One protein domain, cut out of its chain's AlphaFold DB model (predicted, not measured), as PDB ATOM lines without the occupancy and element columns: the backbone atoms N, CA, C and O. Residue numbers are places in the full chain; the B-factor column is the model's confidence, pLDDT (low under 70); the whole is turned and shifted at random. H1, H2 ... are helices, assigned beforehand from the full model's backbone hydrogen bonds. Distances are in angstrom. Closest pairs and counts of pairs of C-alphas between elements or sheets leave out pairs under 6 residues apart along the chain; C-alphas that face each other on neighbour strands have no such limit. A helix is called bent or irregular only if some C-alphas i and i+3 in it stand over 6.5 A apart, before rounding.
ATOM      1  N   GLY A 574     261.295 178.542 237.698       62.78
ATOM      2  CA  GLY A 574     260.321 179.617 237.472       62.78
ATOM      3  C   GLY A 574     259.548 179.465 236.157       62.78
ATOM      4  O   GLY A 574     258.471 180.031 236.018       62.78
ATOM      5  N   ALA A 575     260.084 178.694 235.206       62.81
ATOM      6  CA  ALA A 575     259.506 178.493 233.879       62.81
ATOM      7  C   ALA A 575     258.662 177.204 233.762       62.81
ATOM      8  O   ALA A 575     258.188 176.916 232.668       62.81
ATOM      9  N   ILE A 576     258.486 176.436 234.856       68.56
ATOM     10  CA  ILE A 576     257.801 175.120 234.860       68.56
ATOM     11  C   ILE A 576     256.452 175.101 235.597       68.56
ATOM     12  O   ILE A 576     255.786 174.068 235.615       68.56
ATOM     13  N   HIS A 577     256.057 176.200 236.252       67.12
ATOM     14  CA  HIS A 577     254.826 176.248 237.057       67.12
ATOM     15  C   HIS A 577     253.565 175.961 236.230       67.12
ATOM     16  O   HIS A 577     252.658 175.297 236.722       67.12
ATOM     17  N   ASP A 578     253.554 176.390 234.966       64.56
ATOM     18  CA  ASP A 578     252.427 176.215 234.045       64.56
ATOM     19  C   ASP A 578     252.425 174.845 233.337       64.56
ATOM     20  O   ASP A 578     251.547 174.587 232.522       64.56
ATOM     21  N   THR A 579     253.387 173.957 233.637       70.50
ATOM     22  CA  THR A 579     253.564 172.655 232.961       70.50
ATOM     23  C   THR A 579     253.604 171.462 233.940       70.50
ATOM     24  O   THR A 579     254.173 170.428 233.613       70.50
ATOM     25  N   ILE A 580     253.059 171.578 235.166       72.31
ATOM     26  CA  ILE A 580     253.132 170.541 236.233       72.31
ATOM     27  C   ILE A 580     252.365 169.258 235.876       72.31
ATOM     28  O   ILE A 580     252.880 168.163 236.104       72.31
ATOM     29  N   GLU A 581     251.167 169.381 235.304       67.38
ATOM     30  CA  GLU A 581     250.397 168.223 234.828       67.38
ATOM     31  C   GLU A 581     251.057 167.604 233.582       67.38
ATOM     32  O   GLU A 581     251.257 166.394 233.570       67.38
ATOM     33  N   ASP A 582     251.550 168.415 232.629       67.88
ATOM     34  CA  ASP A 582     252.294 167.938 231.443       67.88
ATOM     35  C   ASP A 582     253.569 167.155 231.818       67.88
ATOM     36  O   ASP A 582     253.970 166.217 231.132       67.88
ATOM     37  N   LEU A 583     254.216 167.531 232.926       70.00
ATOM     38  CA  LEU A 583     255.378 166.840 233.482       70.00
ATOM     39  C   LEU A 583     254.983 165.528 234.184       70.00
ATOM     40  O   LEU A 583     255.683 164.531 234.018       70.00
ATOM     41  N   MET A 584     253.866 165.497 234.926       72.31
ATOM     42  CA  MET A 584     253.332 164.264 235.536       72.31
ATOM     43  C   MET A 584     252.833 163.268 234.479       72.31
ATOM     44  O   MET A 584     253.009 162.063 234.657       72.31
ATOM     45  N   ASP A 585     252.282 163.763 233.367       71.25
ATOM     46  CA  ASP A 585     251.850 162.965 232.216       71.25
ATOM     47  C   ASP A 585     253.035 162.445 231.386       71.25
ATOM     48  O   ASP A 585     252.976 161.337 230.846       71.25
ATOM     49  N   LEU A 586     254.131 163.212 231.298       72.88
ATOM     50  CA  LEU A 586     255.364 162.776 230.637       72.88
ATOM     51  C   LEU A 586     256.061 161.650 231.427       72.88
ATOM     52  O   LEU A 586     256.507 160.672 230.817       72.88
ATOM     53  N   ASP A 587     256.181 161.790 232.758       71.56
ATOM     54  CA  ASP A 587     256.733 160.768 233.664       71.56
ATOM     55  C   ASP A 587     256.426 161.071 235.157       71.56
ATOM     56  O   ASP A 587     257.054 161.937 235.775       71.56
ATOM     57  N   VAL A 588     255.479 160.326 235.751       71.06
ATOM     58  CA  VAL A 588     254.983 160.514 237.137       71.06
ATOM     59  C   VAL A 588     256.113 160.505 238.174       71.06
ATOM     60  O   VAL A 588     256.147 161.352 239.069       71.06
ATOM     61  N   ASP A 589     257.066 159.581 238.061       66.19
ATOM     62  CA  ASP A 589     258.119 159.399 239.064       66.19
ATOM     63  C   ASP A 589     259.198 160.493 238.984       66.19
ATOM     64  O   ASP A 589     259.740 160.926 240.013       66.19
ATOM     65  N   GLN A 590     259.516 160.977 237.778       71.62
ATOM     66  CA  GLN A 590     260.478 162.075 237.609       71.62
ATOM     67  C   GLN A 590     259.884 163.426 237.999       71.62
ATOM     68  O   GLN A 590     260.570 164.240 238.623       71.62
ATOM     69  N   ALA A 591     258.607 163.643 237.702       72.06
ATOM     70  CA  ALA A 591     257.894 164.842 238.107       72.06
ATOM     71  C   ALA A 591     257.746 164.931 239.637       72.06
ATOM     72  O   ALA A 591     258.132 165.946 240.222       72.06
ATOM     73  N   ILE A 592     257.324 163.850 240.314       74.19
ATOM     74  CA  ILE A 592     257.250 163.789 241.789       74.19
ATOM     75  C   ILE A 592     258.611 164.107 242.425       74.19
ATOM     76  O   ILE A 592     258.697 164.930 243.341       74.19
ATOM     77  N   ASN A 593     259.700 163.516 241.925       68.62
ATOM     78  CA  ASN A 593     261.042 163.821 242.421       68.62
ATOM     79  C   ASN A 593     261.447 165.275 242.183       68.62
ATOM     80  O   ASN A 593     262.123 165.870 243.018       68.62
ATOM     81  N   MET A 594     261.057 165.875 241.070       73.19
ATOM     82  CA  MET A 594     261.391 167.268 240.809       73.19
ATOM     83  C   MET A 594     260.663 168.220 241.757       73.19
ATOM     84  O   MET A 594     261.265 169.164 242.272       73.19
ATOM     85  N   PHE A 595     259.385 167.958 242.025       74.69
ATOM     86  CA  PHE A 595     258.577 168.780 242.923       74.69
ATOM     87  C   PHE A 595     259.084 168.733 244.363       74.69
ATOM     88  O   PHE A 595     259.101 169.750 245.051       74.69
ATOM     89  N   LEU A 596     259.579 167.576 244.802       70.94
ATOM     90  CA  LEU A 596     260.111 167.366 246.148       70.94
ATOM     91  C   LEU A 596     261.493 168.009 246.391       70.94
ATOM     92  O   LEU A 596     262.115 167.751 247.420       70.94
ATOM     93  N   GLU A 597     262.053 168.764 245.444       65.94
ATOM     94  CA  GLU A 597     263.458 169.168 245.490       65.94
ATOM     95  C   GLU A 597     263.689 170.590 246.024       65.94
ATOM     96  O   GLU A 597     263.371 171.594 245.384       65.94
ATOM     97  N   LYS A 598     264.321 170.672 247.206       60.09
ATOM     98  CA  LYS A 598     264.759 171.919 247.874       60.09
ATOM     99  C   LYS A 598     263.651 172.970 248.076       60.09
ATOM    100  O   LYS A 598     263.957 174.159 248.036       60.09
ATOM    101  N   GLU A 599     262.396 172.546 248.254       56.59
ATOM    102  CA  GLU A 599     261.219 173.432 248.399       56.59
ATOM    103  C   GLU A 599     261.105 174.491 247.282       56.59
ATOM    104  O   GLU A 599     260.478 175.534 247.450       56.59
ATOM    105  N   ARG A 600     261.716 174.237 246.115       61.12
ATOM    106  CA  ARG A 600     261.675 175.165 244.975       61.12
ATOM    107  C   ARG A 600     260.264 175.284 244.405       61.12
ATOM    108  O   ARG A 600     259.912 176.331 243.871       61.12
ATOM    109  N   VAL A 601     259.474 174.224 244.577       63.88
ATOM    110  CA  VAL A 601     258.020 174.203 244.432       63.88
ATOM    111  C   VAL A 601     257.440 173.849 245.815       63.88
ATOM    112  O   VAL A 601     257.754 172.774 246.326       63.88
ATOM    113  N   PRO A 602     256.661 174.727 246.476       72.00
ATOM    114  CA  PRO A 602     256.185 174.477 247.841       72.00
ATOM    115  C   PRO A 602     255.270 173.246 247.951       72.00
ATOM    116  O   PRO A 602     254.391 173.046 247.108       72.00
ATOM    117  N   SER A 603     255.432 172.443 249.011       69.56
ATOM    118  CA  SER A 603     254.699 171.177 249.193       69.56
ATOM    119  C   SER A 603     253.181 171.374 249.301       69.56
ATOM    120  O   SER A 603     252.407 170.517 248.882       69.56
ATOM    121  N   GLU A 604     252.746 172.545 249.765       71.88
ATOM    122  CA  GLU A 604     251.351 172.970 249.836       71.88
ATOM    123  C   GLU A 604     250.757 173.201 248.442       71.88
ATOM    124  O   GLU A 604     249.585 172.903 248.211       71.88
ATOM    125  N   VAL A 605     251.564 173.693 247.496       72.50
ATOM    126  CA  VAL A 605     251.160 173.900 246.097       72.50
ATOM    127  C   VAL A 605     250.989 172.548 245.407       72.50
ATOM    128  O   VAL A 605     250.003 172.343 244.708       72.50
ATOM    129  N   VAL A 606     251.873 171.587 245.683       72.69
ATOM    130  CA  VAL A 606     251.809 170.235 245.104       72.69
ATOM    131  C   VAL A 606     250.663 169.417 245.715       72.69
ATOM    132  O   VAL A 606     249.863 168.835 244.989       72.69
ATOM    133  N   VAL A 607     250.503 169.424 247.044       75.50
ATOM    134  CA  VAL A 607     249.418 168.700 247.733       75.50
ATOM    135  C   VAL A 607     248.046 169.300 247.410       75.50
ATOM    136  O   VAL A 607     247.089 168.545 247.274       75.50
ATOM    137  N   SER A 608     247.921 170.624 247.231       77.44
ATOM    138  CA  SER A 608     246.647 171.247 246.826       77.44
ATOM    139  C   SER A 608     246.238 170.908 245.389       77.44
ATOM    140  O   SER A 608     245.056 170.661 245.156       77.44
ATOM    141  N   HIS A 609     247.191 170.813 244.454       74.81
ATOM    142  CA  HIS A 609     246.910 170.370 243.082       74.81
ATOM    143  C   HIS A 609     246.664 168.844 242.992       74.81
ATOM    144  O   HIS A 609     245.947 168.404 242.100       74.81
ATOM    145  N   LEU A 610     247.160 168.031 243.948       76.81
ATOM    146  CA  LEU A 610     247.018 166.556 243.965       76.81
ATOM    147  C   LEU A 610     245.953 165.989 244.937       76.81
ATOM    148  O   LEU A 610     245.712 164.781 244.949       76.81
ATOM    149  N   GLN A 611     245.281 166.821 245.744       75.69
ATOM    150  CA  GLN A 611     244.342 166.404 246.808       75.69
ATOM    151  C   GLN A 611     243.162 165.539 246.330       75.69
ATOM    152  O   GLN A 611     242.637 164.728 247.094       75.69
ATOM    153  N   ASN A 612     242.761 165.680 245.067       72.69
ATOM    154  CA  ASN A 612     241.635 164.948 244.488       72.69
ATOM    155  C   ASN A 612     242.000 163.517 244.026       72.69
ATOM    156  O   ASN A 612     241.116 162.797 243.564       72.69
ATOM    157  N   ASN A 613     243.259 163.071 244.173       78.00
ATOM    158  CA  ASN A 613     243.715 161.733 243.772       78.00
ATOM    159  C   ASN A 613     244.501 161.019 244.899       78.00
ATOM    160  O   ASN A 613     245.704 161.221 245.057       78.00
ATOM    161  N   GLN A 614     243.832 160.138 245.667       72.44
ATOM    162  CA  GLN A 614     244.433 159.433 246.821       72.44
ATOM    163  C   GLN A 614     245.606 158.506 246.453       72.44
ATOM    164  O   GLN A 614     246.450 158.232 247.304       72.44
ATOM    165  N   HIS A 615     245.694 158.053 245.197       73.00
ATOM    166  CA  HIS A 615     246.788 157.201 244.732       73.00
ATOM    167  C   HIS A 615     248.051 158.016 244.417       73.00
ATOM    168  O   HIS A 615     249.124 157.674 244.910       73.00
ATOM    169  N   TYR A 616     247.930 159.139 243.694       78.31
ATOM    170  CA  TYR A 616     249.058 160.066 243.504       78.31
ATOM    171  C   TYR A 616     249.462 160.756 244.807       78.31
ATOM    172  O   TYR A 616     250.643 161.015 245.015       78.31
ATOM    173  N   LEU A 617     248.520 160.951 245.734       79.62
ATOM    174  CA  LEU A 617     248.812 161.421 247.084       79.62
ATOM    175  C   LEU A 617     249.592 160.383 247.908       79.62
ATOM    176  O   LEU A 617     250.568 160.756 248.547       79.62
ATOM    177  N   TYR A 618     249.219 159.097 247.876       81.50
ATOM    178  CA  TYR A 618     250.009 158.019 248.492       81.50
ATOM    179  C   TYR A 618     251.424 157.958 247.904       81.50
ATOM    180  O   TYR A 618     252.383 157.920 248.666       81.50
ATOM    181  N   LEU A 619     251.566 158.009 246.575       78.69
ATOM    182  CA  LEU A 619     252.870 157.950 245.902       78.69
ATOM    183  C   LEU A 619     253.736 159.178 246.209       78.69
ATOM    184  O   LEU A 619     254.924 159.034 246.488       78.69
ATOM    185  N   TYR A 620     253.141 160.371 246.247       78.00
ATOM    186  CA  TYR A 620     253.835 161.596 246.634       78.00
ATOM    187  C   TYR A 620     254.210 161.606 248.122       78.00
ATOM    188  O   TYR A 620     255.317 162.011 248.446       78.00
ATOM    189  N   LEU A 621     253.345 161.134 249.033       75.31
ATOM    190  CA  LEU A 621     253.627 161.086 250.476       75.31
ATOM    191  C   LEU A 621     254.609 159.964 250.862       75.31
ATOM    192  O   LEU A 621     255.463 160.193 251.713       75.31
ATOM    193  N   ASP A 622     254.547 158.792 250.220       77.31
ATOM    194  CA  ASP A 622     255.557 157.722 250.329       77.31
ATOM    195  C   ASP A 622     256.915 158.196 249.784       77.31
ATOM    196  O   ASP A 622     257.964 157.842 250.323       77.31
ATOM    197  N   ALA A 623     256.915 159.033 248.740       72.19
ATOM    198  CA  ALA A 623     258.122 159.674 248.222       72.19
ATOM    199  C   ALA A 623     258.614 160.831 249.113       72.19
ATOM    200  O   ALA A 623     259.822 160.978 249.293       72.19
ATOM    201  N   LEU A 624     257.714 161.617 249.710       73.75
ATOM    202  CA  LEU A 624     258.029 162.709 250.635       73.75
ATOM    203  C   LEU A 624     258.637 162.174 251.939       73.75
ATOM    204  O   LEU A 624     259.666 162.690 252.366       73.75
ATOM    205  N   ASP A 625     258.073 161.109 252.524       72.25
ATOM    206  CA  ASP A 625     258.629 160.423 253.708       72.25
ATOM    207  C   ASP A 625     260.039 159.884 253.453       72.25
ATOM    208  O   ASP A 625     260.928 159.998 254.295       72.25
ATOM    209  N   LYS A 626     260.282 159.339 252.257       67.19
ATOM    210  CA  LYS A 626     261.619 158.870 251.875       67.19
ATOM    211  C   LYS A 626     262.633 160.001 251.715       67.19
ATOM    212  O   LYS A 626     263.830 159.716 251.752       67.19
ATOM    213  N   ARG A 627     262.197 161.246 251.483       63.53
ATOM    214  CA  ARG A 627     263.075 162.329 251.011       63.53
ATOM    215  C   ARG A 627     263.260 163.482 251.997       63.53
ATOM    216  O   ARG A 627     264.334 164.080 251.993       63.53
ATOM    217  N   ASP A 628     262.274 163.804 252.832       54.53
ATOM    218  CA  ASP A 628     262.336 164.950 253.746       54.53
ATOM    219  C   ASP A 628     262.832 164.561 255.155       54.53
ATOM    220  O   ASP A 628     262.250 163.734 255.850       54.53
ATOM    221  N   VAL A 629     263.936 165.177 255.595       56.50
ATOM    222  CA  VAL A 629     264.580 164.940 256.907       56.50
ATOM    223  C   VAL A 629     264.181 166.024 257.931       56.50
ATOM    224  O   VAL A 629     264.452 165.876 259.132       56.50
TER     225      VAL A 629
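Overview. This is residues 574 to 629 of the 1244 residues of an uncharacterized protein of Coptotermes formosanus (UniProt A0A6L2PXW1). Four short helices make a small, rounded body: H1 and H2 fold back on each other as a helical hairpin at one side, and the longest helix, H4, crosses H2 on the side away from H1. H3 comes near the last residue of H2, Phe 595, without clearly touching it, and meets H4 at a corner by their tight link. The printed part has 56 residues with four named helices, H1 to H4 along the chain, and no named strand; its class is all helix. It is compact, with a radius of gyration of the C-alphas of 10.5 A and spans of 27 by 23 by 19 A.

Arrangement. H1, residues 577 to 586, touches H2, residues 588 to 595; the closest C-alphas, of Met 584 and Ala 591, are 5.3 A apart. This hairpin has a shallow tilt of 26 degrees, opposite ways. H3, residues 603 to 610, is close to H2 but not clearly touching, with C-alphas 595 and 606 closest at 7.3 A. H4, residues 614 to 627, only just touches H2, with 3 pairs of C-alphas within 8 A, through its residues 620 to 623 alone; Ile 592 and Tyr 620 have the closest C-alphas, 6.3 A apart, at a steep tilt of 54 degrees, the same way. H3 and H4 touch only at the corner, and only just, with 3 pairs; the closest C-alphas, of Leu 610 and Leu 617, are 6.3 A apart. H1 is apart from H3 and H4. In H2, H3 and H4 every O i to N i+4 pair is within hydrogen-bond range; in H1, 4 of 6 are.

Along the chain. H1 begins at C-alpha 577 (254.826, 176.248, 237.057) and spans 14.9 A; it is irregular, with C-alphas 578 and 581 8.3 A apart. H2 spans 10.7 A and H3 10.4 A. H4 spans 19.3 A and ends at C-alpha 627 (263.075, 162.329, 251.011).

Size, cuts and confidence. The C-alphas farthest apart, of Asp 582 and Val 629, are 28.4 A apart. The printed part has no cut and no long link. Mean pLDDT of the printed part is 70.6; 19 residues are under 70, among them 574 to 578, 597 to 601 and 626 to 629.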